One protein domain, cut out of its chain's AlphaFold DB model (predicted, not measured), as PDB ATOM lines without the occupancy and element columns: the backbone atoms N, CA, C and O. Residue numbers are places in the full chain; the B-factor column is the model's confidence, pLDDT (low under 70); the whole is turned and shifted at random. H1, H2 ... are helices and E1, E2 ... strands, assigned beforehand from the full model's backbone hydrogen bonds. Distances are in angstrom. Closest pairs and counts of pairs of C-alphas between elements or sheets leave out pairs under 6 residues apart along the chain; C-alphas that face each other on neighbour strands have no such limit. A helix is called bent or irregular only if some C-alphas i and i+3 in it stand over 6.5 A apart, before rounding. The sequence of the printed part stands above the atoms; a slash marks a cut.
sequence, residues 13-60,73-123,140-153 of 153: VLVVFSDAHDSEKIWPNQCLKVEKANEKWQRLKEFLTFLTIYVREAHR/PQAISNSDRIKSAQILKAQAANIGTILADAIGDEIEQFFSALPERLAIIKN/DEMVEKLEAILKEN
ATOM      1  N   VAL A  13     124.375  -7.730  56.019       70.44
ATOM      2  CA  VAL A  13     123.072  -8.301  56.336       70.44
ATOM      3  C   VAL A  13     122.229  -7.232  57.011       70.44
ATOM      4  O   VAL A  13     122.575  -6.774  58.100       70.44
ATOM      5  N   LEU A  14     121.126  -6.848  56.368       65.69
ATOM      6  CA  LEU A  14     120.060  -6.127  57.050       65.69
ATOM      7  C   LEU A  14     119.179  -7.157  57.751       65.69
ATOM      8  O   LEU A  14     118.634  -8.043  57.093       65.69
ATOM      9  N   VAL A  15     119.056  -7.024  59.070       69.81
ATOM     10  CA  VAL A  15     118.211  -7.878  59.900       69.81
ATOM     11  C   VAL A  15     116.979  -7.114  60.363       69.81
ATOM     12  O   VAL A  15     117.107  -6.054  60.977       69.81
ATOM     13  N   VAL A  16     115.802  -7.677  60.091       68.06
ATOM     14  CA  VAL A  16     114.516  -7.213  60.626       68.06
ATOM     15  C   VAL A  16     113.980  -8.247  61.602       68.06
ATOM     16  O   VAL A  16     113.875  -9.427  61.263       68.06
ATOM     17  N   PHE A  17     113.631  -7.802  62.803       66.06
ATOM     18  CA  PHE A  17     112.999  -8.635  63.822       66.06
ATOM     19  C   PHE A  17     111.505  -8.345  63.882       66.06
ATOM     20  O   PHE A  17     111.131  -7.178  63.919       66.06
ATOM     21  N   SER A  18     110.668  -9.385  63.876       63.78
ATOM     22  CA  SER A  18     109.205  -9.230  63.844       63.78
ATOM     23  C   SER A  18     108.485 -10.318  64.630       63.78
ATOM     24  O   SER A  18     108.901 -11.481  64.593       63.78
ATOM     25  N   ASP A  19     107.356  -9.948  65.242       67.19
ATOM     26  CA  ASP A  19     106.264 -10.861  65.593       67.19
ATOM     27  C   ASP A  19     105.160 -10.828  64.511       67.19
ATOM     28  O   ASP A  19     105.247 -10.077  63.541       67.19
ATOM     29  N   ALA A  20     104.144 -11.692  64.601       55.78
ATOM     30  CA  ALA A  20     103.085 -11.786  63.580       55.78
ATOM     31  C   ALA A  20     101.955 -10.747  63.740       55.78
ATOM     32  O   ALA A  20     100.867 -10.937  63.187       55.78
ATOM     33  N   HIS A  21     102.151  -9.688  64.528       55.25
ATOM     34  CA  HIS A  21     101.060  -8.791  64.877       55.25
ATOM     35  C   HIS A  21     100.764  -7.801  63.733       55.25
ATOM     36  O   HIS A  21     101.519  -6.877  63.454       55.25
ATOM     37  N   ASP A  22      99.600  -7.977  63.105       45.94
ATOM     38  CA  ASP A  22      98.960  -7.019  62.193       45.94
ATOM     39  C   ASP A  22      99.704  -6.762  60.863       45.94
ATOM     40  O   ASP A  22     100.216  -5.676  60.549       45.94
ATOM     41  N   SER A  23      99.654  -7.786  60.010       41.66
ATOM     42  CA  SER A  23      99.988  -7.698  58.591       41.66
ATOM     43  C   SER A  23      99.056  -6.778  57.790       41.66
ATOM     44  O   SER A  23      99.210  -6.736  56.579       41.66
ATOM     45  N   GLU A  24      98.078  -6.073  58.371       40.28
ATOM     46  CA  GLU A  24      97.251  -5.108  57.627       40.28
ATOM     47  C   GLU A  24      97.696  -3.657  57.852       40.28
ATOM     48  O   GLU A  24      97.528  -2.826  56.955       40.28
ATOM     49  N   LYS A  25      98.341  -3.339  58.984       41.03
ATOM     50  CA  LYS A  25      98.838  -1.975  59.264       41.03
ATOM     51  C   LYS A  25     100.350  -1.807  59.175       41.03
ATOM     52  O   LYS A  25     100.797  -0.743  58.742       41.03
ATOM     53  N   ILE A  26     101.132  -2.817  59.548       43.91
ATOM     54  CA  ILE A  26     102.583  -2.652  59.743       43.91
ATOM     55  C   ILE A  26     103.371  -3.220  58.555       43.91
ATOM     56  O   ILE A  26     104.295  -2.578  58.058       43.91
ATOM     57  N   TRP A  27     102.951  -4.356  57.997       41.06
ATOM     58  CA  TRP A  27     103.833  -5.150  57.134       41.06
ATOM     59  C   TRP A  27     103.704  -4.989  55.600       41.06
ATOM     60  O   TRP A  27     104.741  -4.945  54.931       41.06
ATOM     61  N   PRO A  28     102.517  -4.797  54.978       37.56
ATOM     62  CA  PRO A  28     102.401  -4.691  53.513       37.56
ATOM     63  C   PRO A  28     103.063  -3.436  52.944       37.56
ATOM     64  O   PRO A  28     103.142  -3.261  51.730       37.56
ATOM     65  N   ASN A  29     103.510  -2.540  53.824       44.81
ATOM     66  CA  ASN A  29     103.983  -1.224  53.473       44.81
ATOM     67  C   ASN A  29     105.463  -0.998  53.776       44.81
ATOM     68  O   ASN A  29     105.969  -0.023  53.260       44.81
ATOM     69  N   GLN A  30     106.192  -1.802  54.553       48.66
ATOM     70  CA  GLN A  30     107.564  -1.409  54.934       48.66
ATOM     71  C   GLN A  30     108.625  -1.838  53.918       48.66
ATOM     72  O   GLN A  30     109.237  -0.967  53.306       48.66
ATOM     73  N   CYS A  31     108.772  -3.139  53.637       44.81
ATOM     74  CA  CYS A  31     109.637  -3.610  52.542       44.81
ATOM     75  C   CYS A  31     109.173  -3.023  51.199       44.81
ATOM     76  O   CYS A  31     109.976  -2.561  50.395       44.81
ATOM     77  N   LEU A  32     107.853  -2.917  51.009       42.66
ATOM     78  CA  LEU A  32     107.259  -2.295  49.830       42.66
ATOM     79  C   LEU A  32     107.487  -0.772  49.758       42.66
ATOM     80  O   LEU A  32     107.686  -0.279  48.657       42.66
ATOM     81  N   LYS A  33     107.471  -0.002  50.865       46.84
ATOM     82  CA  LYS A  33     107.861   1.429  50.852       46.84
ATOM     83  C   LYS A  33     109.359   1.576  50.636       46.84
ATOM     84  O   LYS A  33     109.744   2.451  49.886       46.84
ATOM     85  N   VAL A  34     110.197   0.729  51.220       48.25
ATOM     86  CA  VAL A  34     111.646   0.725  50.971       48.25
ATOM     87  C   VAL A  34     111.943   0.497  49.486       48.25
ATOM     88  O   VAL A  34     112.668   1.274  48.866       48.25
ATOM     89  N   GLU A  35     111.311  -0.512  48.887       48.53
ATOM     90  CA  GLU A  35     111.467  -0.830  47.469       48.53
ATOM     91  C   GLU A  35     110.824   0.205  46.536       48.53
ATOM     92  O   GLU A  35     111.393   0.481  45.476       48.53
ATOM     93  N   LYS A  36     109.652   0.759  46.896       46.50
ATOM     94  CA  LYS A  36     108.891   1.716  46.064       46.50
ATOM     95  C   LYS A  36     109.282   3.181  46.261       46.50
ATOM     96  O   LYS A  36     109.078   3.959  45.337       46.50
ATOM     97  N   ALA A  37     109.773   3.585  47.430       43.56
ATOM     98  CA  ALA A  37     110.015   4.991  47.767       43.56
ATOM     99  C   ALA A  37     111.472   5.423  47.585       43.56
ATOM    100  O   ALA A  37     111.722   6.624  47.537       43.56
ATOM    101  N   ASN A  38     112.435   4.499  47.484       53.62
ATOM    102  CA  ASN A  38     113.836   4.885  47.599       53.62
ATOM    103  C   ASN A  38     114.717   4.333  46.465       53.62
ATOM    104  O   ASN A  38     115.147   3.179  46.459       53.62
ATOM    105  N   GLU A  39     115.052   5.202  45.509       61.03
ATOM    106  CA  GLU A  39     116.028   4.919  44.446       61.03
ATOM    107  C   GLU A  39     117.400   4.508  45.005       61.03
ATOM    108  O   GLU A  39     118.128   3.747  44.363       61.03
ATOM    109  N   LYS A  40     117.755   4.968  46.216       62.84
ATOM    110  CA  LYS A  40     119.008   4.593  46.883       62.84
ATOM    111  C   LYS A  40     119.012   3.109  47.231       62.84
ATOM    112  O   LYS A  40     119.965   2.414  46.896       62.84
ATOM    113  N   TRP A  41     117.920   2.597  47.796       66.00
ATOM    114  CA  TRP A  41     117.767   1.178  48.123       66.00
ATOM    115  C   TRP A  41     117.946   0.273  46.901       66.00
ATOM    116  O   TRP A  41     118.628  -0.749  46.982       66.00
ATOM    117  N   GLN A  42     117.412   0.681  45.745       67.50
ATOM    118  CA  GLN A  42     117.567  -0.072  44.496       67.50
ATOM    119  C   GLN A  42     119.024  -0.191  44.033       67.50
ATOM    120  O   GLN A  42     119.363  -1.184  43.394       67.50
ATOM    121  N   ARG A  43     119.882   0.788  44.350       68.12
ATOM    122  CA  ARG A  43     121.323   0.739  44.047       68.12
ATOM    123  C   ARG A  43     122.098  -0.098  45.054       68.12
ATOM    124  O   ARG A  43     123.067  -0.748  44.686       68.12
ATOM    125  N   LEU A  44     121.685  -0.068  46.319       68.69
ATOM    126  CA  LEU A  44     122.387  -0.781  47.380       68.69
ATOM    127  C   LEU A  44     122.098  -2.286  47.352       68.69
ATOM    128  O   LEU A  44     122.992  -3.063  47.654       68.69
ATOM    129  N   LYS A  45     120.898  -2.709  46.928       69.75
ATOM    130  CA  LYS A  45     120.436  -4.111  46.997       69.75
ATOM    131  C   LYS A  45     121.392  -5.162  46.415       69.75
ATOM    132  O   LYS A  45     121.368  -6.295  46.874       69.75
ATOM    133  N   GLU A  46     122.207  -4.819  45.414       72.00
ATOM    134  CA  GLU A  46     123.145  -5.764  44.782       72.00
ATOM    135  C   GLU A  46     124.279  -6.191  45.727       72.00
ATOM    136  O   GLU A  46     124.901  -7.233  45.524       72.00
ATOM    137  N   PHE A  47     124.509  -5.412  46.786       73.12
ATOM    138  CA  PHE A  47     125.566  -5.607  47.777       73.12
ATOM    139  C   PHE A  47     125.038  -6.082  49.137       73.12
ATOM    140  O   PHE A  47     125.814  -6.223  50.080       73.12
ATOM    141  N   LEU A  48     123.727  -6.308  49.262       75.81
ATOM    142  CA  LEU A  48     123.072  -6.585  50.539       75.81
ATOM    143  C   LEU A  48     122.396  -7.949  50.534       75.81
ATOM    144  O   LEU A  48     121.765  -8.358  49.562       75.81
ATOM    145  N   THR A  49     122.441  -8.610  51.683       80.44
ATOM    146  CA  THR A  49     121.545  -9.718  52.006       80.44
ATOM    147  C   THR A  49     120.463  -9.206  52.949       80.44
ATOM    148  O   THR A  49     120.766  -8.658  54.006       80.44
ATOM    149  N   PHE A  50     119.196  -9.386  52.583       77.69
ATOM    150  CA  PHE A  50     118.073  -9.048  53.457       77.69
ATOM    151  C   PHE A  50     117.589 -10.294  54.207       77.69
ATOM    152  O   PHE A  50     117.227 -11.305  53.589       77.69
ATOM    153  N   LEU A  51     117.613 -10.212  55.536       84.81
ATOM    154  CA  LEU A  51     117.259 -11.278  56.460       84.81
ATOM    155  C   LEU A  51     116.146 -10.803  57.395       84.81
ATOM    156  O   LEU A  51     116.277  -9.795  58.081       84.81
ATOM    157  N   THR A  52     115.076 -11.576  57.480       85.31
ATOM    158  CA  THR A  52     114.057 -11.415  58.518       85.31
ATOM    159  C   THR A  52     114.242 -12.527  59.542       85.31
ATOM    160  O   THR A  52     114.299 -13.701  59.175       85.31
ATOM    161  N   ILE A  53     114.341 -12.183  60.824       88.62
ATOM    162  CA  ILE A  53     114.391 -13.147  61.925       88.62
ATOM    163  C   ILE A  53     113.088 -13.032  62.708       88.62
ATOM    164  O   ILE A  53     112.811 -12.020  63.348       88.62
ATOM    165  N   TYR A  54     112.284 -14.087  62.653       87.62
ATOM    166  CA  TYR A  54     111.075 -14.207  63.450       87.62
ATOM    167  C   TYR A  54     111.449 -14.487  64.909       87.62
ATOM    168  O   TYR A  54     112.061 -15.519  65.197       87.62
ATOM    169  N   VAL A  55     111.090 -13.581  65.815       88.50
ATOM    170  CA  VAL A  55     111.380 -13.682  67.257       88.50
ATOM    171  C   VAL A  55     110.122 -14.071  68.035       88.50
ATOM    172  O   VAL A  55     109.062 -14.286  67.450       88.50
ATOM    173  N   ARG A  56     110.233 -14.228  69.359       86.38
ATOM    174  CA  ARG A  56     109.071 -14.514  70.211       86.38
ATOM    175  C   ARG A  56     107.970 -13.464  70.056       86.38
ATOM    176  O   ARG A  56     108.239 -12.289  69.838       86.38
ATOM    177  N   GLU A  57     106.732 -13.893  70.239       81.12
ATOM    178  CA  GLU A  57     105.548 -13.055  70.112       81.12
ATOM    179  C   GLU A  57     105.529 -11.965  71.204       81.12
ATOM    180  O   GLU A  57     105.573 -12.267  72.402       81.12
ATOM    181  N   ALA A  58     105.468 -10.685  70.811       69.38
ATOM    182  CA  ALA A  58     105.415  -9.568  71.761       69.38
ATOM    183  C   ALA A  58     104.043  -9.494  72.451       69.38
ATOM    184  O   ALA A  58     103.934  -9.093  73.612       69.38
ATOM    185  N   HIS A  59     102.999  -9.930  71.740       61.38
ATOM    186  CA  HIS A  59     101.610  -9.922  72.183       61.38
ATOM    187  C   HIS A  59     101.137 -11.348  72.478       61.38
ATOM    188  O   HIS A  59     100.623 -12.061  71.619       61.38
ATOM    189  N   ARG A  60     101.333 -11.767  73.726       59.19
ATOM    190  CA  ARG A  60     100.886 -13.062  74.242       59.19
ATOM    191  C   ARG A  60      99.374 -13.090  74.467       59.19
ATOM    192  O   ARG A  60      98.797 -12.150  75.007       59.19
ATOM    193  N   PRO A  73      99.399 -18.035  69.478       68.69
ATOM    194  CA  PRO A  73      99.883 -18.463  70.781       68.69
ATOM    195  C   PRO A  73     101.406 -18.322  70.833       68.69
ATOM    196  O   PRO A  73     102.080 -18.508  69.820       68.69
ATOM    197  N   GLN A  74     101.942 -18.039  72.024       78.75
ATOM    198  CA  GLN A  74     103.384 -18.049  72.257       78.75
ATOM    199  C   GLN A  74     103.961 -19.380  71.766       78.75
ATOM    200  O   GLN A  74     103.536 -20.450  72.215       78.75
ATOM    201  N   ALA A  75     104.941 -19.326  70.861       85.69
ATOM    202  CA  ALA A  75     105.635 -20.532  70.440       85.69
ATOM    203  C   ALA A  75     106.314 -21.179  71.660       85.69
ATOM    204  O   ALA A  75     107.045 -20.498  72.381       85.69
ATOM    205  N   ILE A  76     106.078 -22.479  71.874       89.31
ATOM    206  CA  ILE A  76     106.685 -23.287  72.953       89.31
ATOM    207  C   ILE A  76     107.738 -24.274  72.432       89.31
ATOM    208  O   ILE A  76     108.373 -24.994  73.199       89.31
ATOM    209  N   SER A  77     107.916 -24.332  71.112       93.44
ATOM    210  CA  SER A  77     108.902 -25.175  70.448       93.44
ATOM    211  C   SER A  77     109.459 -24.485  69.202       93.44
ATOM    212  O   SER A  77     108.793 -23.644  68.593       93.44
ATOM    213  N   ASN A  78     110.654 -24.898  68.764       94.44
ATOM    214  CA  ASN A  78     111.219 -24.448  67.485       94.44
ATOM    215  C   ASN A  78     110.266 -24.740  66.317       94.44
ATOM    216  O   ASN A  78     110.137 -23.927  65.408       94.44
ATOM    217  N   SER A  79     109.567 -25.883  66.345       94.44
ATOM    218  CA  SER A  79     108.603 -26.218  65.295       94.44
ATOM    219  C   SER A  79     107.444 -25.229  65.251       94.44
ATOM    220  O   SER A  79     106.985 -24.918  64.156       94.44
ATOM    221  N   ASP A  80     106.963 -24.753  66.398       89.69
ATOM    222  CA  ASP A  80     105.869 -23.784  66.438       89.69
ATOM    223  C   ASP A  80     106.337 -22.420  65.948       89.69
ATOM    224  O   ASP A  80     105.683 -21.830  65.093       89.69
ATOM    225  N   ARG A  81     107.530 -21.981  66.362       90.50
ATOM    226  CA  ARG A  81     108.096 -20.714  65.890       90.50
ATOM    227  C   ARG A  81     108.383 -20.721  64.388       90.50
ATOM    228  O   ARG A  81     108.130 -19.733  63.707       90.50
ATOM    229  N   ILE A  82     108.834 -21.852  63.843       91.75
ATOM    230  CA  ILE A  82     108.989 -22.031  62.393       91.75
ATOM    231  C   ILE A  82     107.636 -21.915  61.679       91.75
ATOM    232  O   ILE A  82     107.575 -21.284  60.625       91.75
ATOM    233  N   LYS A  83     106.548 -22.474  62.228       88.50
ATOM    234  CA  LYS A  83     105.203 -22.301  61.647       88.50
ATOM    235  C   LYS A  83     104.788 -20.829  61.666       88.50
ATOM    236  O   LYS A  83     104.320 -20.338  60.644       88.50
ATOM    237  N   SER A  84     105.006 -20.113  62.771       84.12
ATOM    238  CA  SER A  84     104.724 -18.674  62.858       84.12
ATOM    239  C   SER A  84     105.518 -17.871  61.819       84.12
ATOM    240  O   SER A  84     104.945 -17.063  61.086       84.12
ATOM    241  N   ALA A  85     106.811 -18.169  61.652       85.31
ATOM    242  CA  ALA A  85     107.651 -17.567  60.618       85.31
ATOM    243  C   ALA A  85     107.147 -17.877  59.195       85.31
ATOM    244  O   ALA A  85     107.145 -17.013  58.319       85.31
ATOM    245  N   GLN A  86     106.677 -19.102  58.941       85.44
ATOM    246  CA  GLN A  86     106.084 -19.482  57.655       85.44
ATOM    247  C   GLN A  86     104.771 -18.746  57.378       85.44
ATOM    248  O   GLN A  86     104.533 -18.355  56.234       85.44
ATOM    249  N   ILE A  87     103.945 -18.525  58.403       80.62
ATOM    250  CA  ILE A  87     102.726 -17.715  58.299       80.62
ATOM    251  C   ILE A  87     103.092 -16.277  57.916       80.62
ATOM    252  O   ILE A  87     102.550 -15.771  56.933       80.62
ATOM    253  N   LEU A  88     104.071 -15.664  58.598       77.62
ATOM    254  CA  LEU A  88     104.567 -14.326  58.248       77.62
ATOM    255  C   LEU A  88     105.051 -14.274  56.791       77.62
ATOM    256  O   LEU A  88     104.677 -13.376  56.037       77.62
ATOM    257  N   LYS A  89     105.818 -15.281  56.354       78.56
ATOM    258  CA  LYS A  89     106.288 -15.396  54.963       78.56
ATOM    259  C   LYS A  89     105.151 -15.481  53.949       78.56
ATOM    260  O   LYS A  89     105.269 -14.930  52.862       78.56
ATOM    261  N   ALA A  90     104.073 -16.187  54.276       78.44
ATOM    262  CA  ALA A  90     102.925 -16.327  53.386       78.44
ATOM    263  C   ALA A  90     102.098 -15.034  53.280       78.44
ATOM    264  O   ALA A  90     101.453 -14.804  52.260       78.44
ATOM    265  N   GLN A  91     102.119 -14.197  54.319       71.25
ATOM    266  CA  GLN A  91     101.364 -12.943  54.388       71.25
ATOM    267  C   GLN A  91     102.109 -11.750  53.778       71.25
ATOM    268  O   GLN A  91     101.494 -10.726  53.484       71.25
ATOM    269  N   ALA A  92     103.421 -11.872  53.578       66.25
ATOM    270  CA  ALA A  92     104.275 -10.765  53.201       66.25
ATOM    271  C   ALA A  92     105.081 -11.024  51.928       66.25
ATOM    272  O   ALA A  92     105.877 -11.959  51.841       66.25
ATOM    273  N   ALA A  93     104.949 -10.123  50.958       63.38
ATOM    274  CA  ALA A  93     105.870 -10.065  49.833       63.38
ATOM    275  C   ALA A  93     107.197  -9.405  50.256       63.38
ATOM    276  O   ALA A  93     107.208  -8.489  51.078       63.38
ATOM    277  N   ASN A  94     108.302  -9.843  49.648       67.19
ATOM    278  CA  ASN A  94     109.610  -9.171  49.689       67.19
ATOM    279  C   ASN A  94     110.292  -9.065  51.067       67.19
ATOM    280  O   ASN A  94     111.059  -8.144  51.312       67.19
ATOM    281  N   ILE A  95     110.095 -10.054  51.946       66.19
ATOM    282  CA  ILE A  95     110.768 -10.116  53.260       66.19
ATOM    283  C   ILE A  95     112.161 -10.778  53.236       66.19
ATOM    284  O   ILE A  95     112.742 -11.078  54.279       66.19
ATOM    285  N   GLY A  96     112.691 -11.043  52.039       72.25
ATOM    286  CA  GLY A  96     113.964 -11.738  51.838       72.25
ATOM    287  C   GLY A  96     113.987 -13.151  52.423       72.25
ATOM    288  O   GLY A  96     112.987 -13.878  52.399       72.25
ATOM    289  N   THR A  97     115.160 -13.563  52.908       82.38
ATOM    290  CA  THR A  97     115.289 -14.847  53.607       82.38
ATOM    291  C   THR A  97     114.691 -14.699  54.995       82.38
ATOM    292  O   THR A  97     115.077 -13.798  55.728       82.38
ATOM    293  N   ILE A  98     113.773 -15.589  55.367       83.75
ATOM    294  CA  ILE A  98     113.228 -15.639  56.723       83.75
ATOM    295  C   ILE A  98     113.852 -16.793  57.505       83.75
ATOM    296  O   ILE A  98     113.924 -17.920  57.009       83.75
ATOM    297  N   LEU A  99     114.282 -16.497  58.725       90.50
ATOM    298  CA  LEU A  99     114.704 -17.451  59.741       90.50
ATOM    299  C   LEU A  99     113.803 -17.309  60.970       90.50
ATOM    300  O   LEU A  99     113.109 -16.308  61.131       90.50
ATOM    301  N   ALA A 100     113.826 -18.311  61.837       91.25
ATOM    302  CA  ALA A 100     113.213 -18.249  63.155       91.25
ATOM    303  C   ALA A 100     114.323 -18.240  64.205       91.25
ATOM    304  O   ALA A 100     115.272 -19.020  64.089       91.25
ATOM    305  N   ASP A 101     114.199 -17.376  65.210       93.81
ATOM    306  CA  ASP A 101     115.039 -17.440  66.400       93.81
ATOM    307  C   ASP A 101     114.853 -18.798  67.091       93.81
ATOM    308  O   ASP A 101     113.779 -19.407  67.016       93.81
ATOM    309  N   ALA A 102     115.885 -19.286  67.769       93.75
ATOM    310  CA  ALA A 102     115.745 -20.485  68.575       93.75
ATOM    311  C   ALA A 102     114.804 -20.199  69.750       93.75
ATOM    312  O   ALA A 102     114.707 -19.072  70.224       93.75
ATOM    313  N   ILE A 103     114.099 -21.222  70.234       93.56
ATOM    314  CA  ILE A 103     113.119 -21.099  71.325       93.56
ATOM    315  C   ILE A 103     113.706 -20.508  72.624       93.56
ATOM    316  O   ILE A 103     112.944 -20.096  73.491       93.56
ATOM    317  N   GLY A 104     115.038 -20.480  72.760       94.19
ATOM    318  CA  GLY A 104     115.761 -19.841  73.858       94.19
ATOM    319  C   GLY A 104     115.837 -18.311  73.771       94.19
ATOM    320  O   GLY A 104     116.303 -17.691  74.723       94.19
ATOM    321  N   ASP A 105     115.346 -17.710  72.682       92.69
ATOM    322  CA  ASP A 105     115.277 -16.262  72.454       92.69
ATOM    323  C   ASP A 105     116.652 -15.575  72.463       92.69
ATOM    324  O   ASP A 105     116.782 -14.425  72.882       92.69
ATOM    325  N   GLU A 106     117.709 -16.285  72.060       93.75
ATOM    326  CA  GLU A 106     119.083 -15.794  72.144       93.75
ATOM    327  C   GLU A 106     119.316 -14.577  71.241       93.75
ATOM    328  O   GLU A 106     119.992 -13.627  71.649       93.75
ATOM    329  N   ILE A 107     118.752 -14.578  70.029       91.19
ATOM    330  CA  ILE A 107     118.894 -13.458  69.097       91.19
ATOM    331  C   ILE A 107     118.036 -12.277  69.552       91.19
ATOM    332  O   ILE A 107     118.518 -11.140  69.553       91.19
ATOM    333  N   GLU A 108     116.796 -12.535  69.973       89.88
ATOM    334  CA  GLU A 108     115.924 -11.509  70.545       89.88
ATOM    335  C   GLU A 108     116.601 -10.796  71.712       89.88
ATOM    336  O   GLU A 108     116.667  -9.571  71.710       89.88
ATOM    337  N   GLN A 109     117.168 -11.545  72.662       91.25
ATOM    338  CA  GLN A 109     117.857 -10.981  73.822       91.25
ATOM    339  C   GLN A 109     119.111 -10.201  73.421       91.25
ATOM    340  O   GLN A 109     119.315  -9.086  73.905       91.25
ATOM    341  N   PHE A 110     119.931 -10.748  72.514       92.56
ATOM    342  CA  PHE A 110     121.169 -10.104  72.074       92.56
ATOM    343  C   PHE A 110     120.912  -8.737  71.430       92.56
ATOM    344  O   PHE A 110     121.618  -7.772  71.721       92.56
ATOM    345  N   PHE A 111     119.879  -8.634  70.593       89.75
ATOM    346  CA  PHE A 111     119.508  -7.373  69.953       89.75
ATOM    347  C   PHE A 111     118.478  -6.570  70.751       89.75
ATOM    348  O   PHE A 111     118.184  -5.449  70.354       89.75
ATOM    349  N   SER A 112     117.929  -7.094  71.854       89.62
ATOM    350  CA  SER A 112     116.714  -6.581  72.514       89.62
ATOM    351  C   SER A 112     115.662  -6.205  71.468       89.62
ATOM    352  O   SER A 112     115.349  -5.030  71.265       89.62
ATOM    353  N   ALA A 113     115.267  -7.215  70.700       85.12
ATOM    354  CA  ALA A 113     114.650  -7.048  69.394       85.12
ATOM    355  C   ALA A 113     113.135  -6.811  69.432       85.12
ATOM    356  O   ALA A 113     112.543  -6.554  68.387       85.12
ATOM    357  N   LEU A 114     112.506  -6.907  70.606       80.56
ATOM    358  CA  LEU A 114     111.077  -6.655  70.743       80.56
ATOM    359  C   LEU A 114     110.717  -5.165  70.834       80.56
ATOM    360  O   LEU A 114     111.447  -4.393  71.460       80.56
ATOM    361  N   PRO A 115     109.535  -4.774  70.314       70.94
ATOM    362  CA  PRO A 115     108.624  -5.594  69.498       70.94
ATOM    363  C   PRO A 115     109.169  -5.853  68.082       70.94
ATOM    364  O   PRO A 115     108.891  -6.894  67.498       70.94
ATOM    365  N   GLU A 116     109.978  -4.927  67.574       78.75
ATOM    366  CA  GLU A 116     110.688  -5.012  66.302       78.75
ATOM    367  C   GLU A 116     111.992  -4.211  66.385       78.75
ATOM    368  O   GLU A 116     112.122  -3.282  67.198       78.75
ATOM    369  N   ARG A 117     112.961  -4.556  65.530       84.31
ATOM    370  CA  ARG A 117     114.245  -3.853  65.467       84.31
ATOM    371  C   ARG A 117     114.939  -4.006  64.115       84.31
ATOM    372  O   ARG A 117     114.688  -4.962  63.382       84.31
ATOM    373  N   LEU A 118     115.829  -3.062  63.820       86.44
ATOM    374  CA  LEU A 118     116.711  -3.062  62.654       86.44
ATOM    375  C   LEU A 118     118.163  -3.248  63.095       86.44
ATOM    376  O   LEU A 118     118.585  -2.667  64.096       86.44
ATOM    377  N   ALA A 119     118.946  -4.000  62.327       90.12
ATOM    378  CA  ALA A 119     120.391  -4.077  62.515       90.12
ATOM    379  C   ALA A 119     121.137  -4.199  61.182       90.12
ATOM    380  O   ALA A 119     120.621  -4.774  60.223       90.12
ATOM    381  N   ILE A 120     122.370  -3.687  61.150       89.81
ATOM    382  CA  ILE A 120     123.320  -3.903  60.053       89.81
ATOM    383  C   ILE A 120     124.480  -4.726  60.591       89.81
ATOM    384  O   ILE A 120     125.159  -4.322  61.539       89.81
ATOM    385  N   ILE A 121     124.721  -5.866  59.954       89.81
ATOM    386  CA  ILE A 121     125.870  -6.722  60.234       89.81
ATOM    387  C   ILE A 121     126.796  -6.682  59.026       89.81
ATOM    388  O   ILE A 121     126.353  -6.989  57.924       89.81
ATOM    389  N   LYS A 122     128.073  -6.358  59.228       88.38
ATOM    390  CA  LYS A 122     129.116  -6.393  58.193       88.38
ATOM    391  C   LYS A 122     130.274  -7.247  58.680       88.38
ATOM    392  O   LYS A 122     130.763  -7.062  59.790       88.38
ATOM    393  N   ASN A 123     130.715  -8.206  57.865       86.44
ATOM    394  CA  ASN A 123     131.861  -9.073  58.183       86.44
ATOM    395  C   ASN A 123     131.758  -9.734  59.582       86.44
ATOM    396  O   ASN A 123     132.747  -9.862  60.304       86.44
ATOM    397  N   ASP A 140     115.100   5.315  57.250       78.56
ATOM    398  CA  ASP A 140     115.890   6.372  56.626       78.56
ATOM    399  C   ASP A 140     117.227   6.508  57.362       78.56
ATOM    400  O   ASP A 140     118.275   6.468  56.713       78.56
ATOM    401  N   GLU A 141     117.218   6.503  58.702       84.00
ATOM    402  CA  GLU A 141     118.441   6.414  59.514       84.00
ATOM    403  C   GLU A 141     119.258   5.178  59.120       84.00
ATOM    404  O   GLU A 141     120.467   5.253  58.889       84.00
ATOM    405  N   MET A 142     118.601   4.026  58.992       82.50
ATOM    406  CA  MET A 142     119.267   2.779  58.638       82.50
ATOM    407  C   MET A 142     119.942   2.848  57.253       82.50
ATOM    408  O   MET A 142     121.062   2.357  57.094       82.50
ATOM    409  N   VAL A 143     119.319   3.502  56.264       79.31
ATOM    410  CA  VAL A 143     119.936   3.765  54.950       79.31
ATOM    411  C   VAL A 143     121.126   4.702  55.066       79.31
ATOM    412  O   VAL A 143     122.157   4.447  54.447       79.31
ATOM    413  N   GLU A 144     121.015   5.775  55.847       84.56
ATOM    414  CA  GLU A 144     122.120   6.714  56.057       84.56
ATOM    415  C   GLU A 144     123.332   6.022  56.690       84.56
ATOM    416  O   GLU A 144     124.463   6.197  56.225       84.56
ATOM    417  N   LYS A 145     123.101   5.176  57.701       87.69
ATOM    418  CA  LYS A 145     124.149   4.359  58.329       87.69
ATOM    419  C   LYS A 145     124.758   3.377  57.344       87.69
ATOM    420  O   LYS A 145     125.980   3.266  57.274       87.69
ATOM    421  N   LEU A 146     123.927   2.711  56.548       82.44
ATOM    422  CA  LEU A 146     124.394   1.791  55.522       82.44
ATOM    423  C   LEU A 146     125.277   2.490  54.478       82.44
ATOM    424  O   LEU A 146     126.339   1.980  54.130       82.44
ATOM    425  N   GLU A 147     124.877   3.671  54.001       82.12
ATOM    426  CA  GLU A 147     125.692   4.464  53.080       82.12
ATOM    427  C   GLU A 147     127.041   4.857  53.696       82.12
ATOM    428  O   GLU A 147     128.051   4.835  52.996       82.12
ATOM    429  N   ALA A 148     127.070   5.240  54.976       86.06
ATOM    430  CA  ALA A 148     128.313   5.572  55.668       86.06
ATOM    431  C   ALA A 148     129.251   4.355  55.740       86.06
ATOM    432  O   ALA A 148     130.398   4.443  55.310       86.06
ATOM    433  N   ILE A 149     128.722   3.195  56.146       84.12
ATOM    434  CA  ILE A 149     129.453   1.918  56.231       84.12
ATOM    435  C   ILE A 149     130.029   1.482  54.871       84.12
ATOM    436  O   ILE A 149     131.068   0.815  54.812       84.12
ATOM    437  N   LEU A 150     129.349   1.824  53.775       79.31
ATOM    438  CA  LEU A 150     129.795   1.535  52.410       79.31
ATOM    439  C   LEU A 150     130.840   2.529  51.881       79.31
ATOM    440  O   LEU A 150     131.603   2.159  50.997       79.31
ATOM    441  N   LYS A 151     130.872   3.771  52.386       78.69
ATOM    442  CA  LYS A 151     131.821   4.826  51.969       78.69
ATOM    443  C   LYS A 151     133.174   4.752  52.680       78.69
ATOM    444  O   LYS A 151     134.124   5.374  52.221       78.69
ATOM    445  N   GLU A 152     133.257   4.052  53.806       67.81
ATOM    446  CA  GLU A 152     134.497   3.889  54.583       67.81
ATOM    447  C   GLU A 152     135.508   2.909  53.942       67.81
ATOM    448  O   GLU A 152     136.578   2.683  54.508       67.81
ATOM    449  N   ASN A 153     135.200   2.385  52.749       52.75
ATOM    450  CA  ASN A 153     136.004   1.459  51.943       52.75
ATOM    451  C   ASN A 153     136.201   1.976  50.509       52.75
ATOM    452  O   ASN A 153     137.160   1.504  49.854       52.75
TER     453      ASN A 153
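AT A GLANCE: This is residues 13 to 60, 73 to 123 and 140 to 153 of the 153 residues of the protein "Iodothyronine deiodinase" of Oikopleura dioica (UniProt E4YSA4). What is the main picture? A strongly twisted sheet of four strands, E3, E2, E1 and E4 in order across it, makes a wall with H3 over one edge and H5 over the other, on the same face. Between E1 and E2 the backbone swings away from the sheet and makes a corner with H1 and H2, while H4 only grazes the sheet. What is it built of? The 113 printed residues, with five named helices and four named strands, E1 H1 H2 E2 H3 E3 H4 E4 H5, are of mixed class with a mixed sheet. The whole is compact, with a radius of gyration of the C-alphas of 14.5 A and spans of 43 by 29 by 19 A.

IN THESE COORDINATES: Where does it begin? E1, residues 13 to 18, starts at C-alpha 13 (123.072, -8.301, 56.336) and is 15.8 A long. H1 is residues 30 to 37; H2, residues 39 to 47, is irregular, but only just: C-alphas 43 and 46 are 6.8 A apart. What follows? E2, residues 48 to 54, is 19.2 A long, and H3, residues 78 to 91, 20.0 A. Then come E3, residues 97 to 100, H4, residues 106 to 111, and E4, residues 117 to 122. Where does it end? H5, residues 140 to 151, is 16.7 A long and ends at C-alpha 151 (131.821, 4.826, 51.969).

HOW THE PARTS SIT: How do the strands pair? E1 and E2 are parallel, with N 16 and O 51 3.0 A apart, and E2 and E3 are parallel, with N 99 and O 52 2.8 A apart. E1 and E4 are antiparallel, with N 13 and O 121 2.8 A apart. E1, H1, H2 and E2 form a strand-helix-strand unit, two parallel neighbour strands with helices between, with a right-handed crossover. Which helices are on the sheet? In two layers, helices on one face of a sheet, H3 lies over E3 and E2 at a height of 7.7 A, its closest C-alphas to E3 being Ile 82 and Ala 100, 5.7 A. H5 runs along E4, at 5 degrees on the local plane, the closest C-alphas being Ile 120 and Leu 146, 7.4 A. Where are H1 and H2? Neither is on the sheet; they only just touch, only at the corner, with 3 pairs of C-alphas within 8 A, the closest Glu 35 and Trp 41, 6.6 A. H2 and H5 are close but not clearly touching, with C-alphas Trp 41 and Val 143 7.6 A apart. Are the helix backbones complete? Every O i to N i+4 pair is within hydrogen-bond range in H1, H3, H4 and H5, but 3 of 5 in H2.

THE WHOLE: Where is it cut? Residues 61 to 72 and 124 to 139 are not printed, with C-alpha gaps of 6.5 A and 22.3 A. Which link is long? E1 to H1, with 11 residues. Where is confidence low? Residues 14 to 45, 58 to 60, 73, 92 to 95 and 152 to 153 have pLDDT under 70.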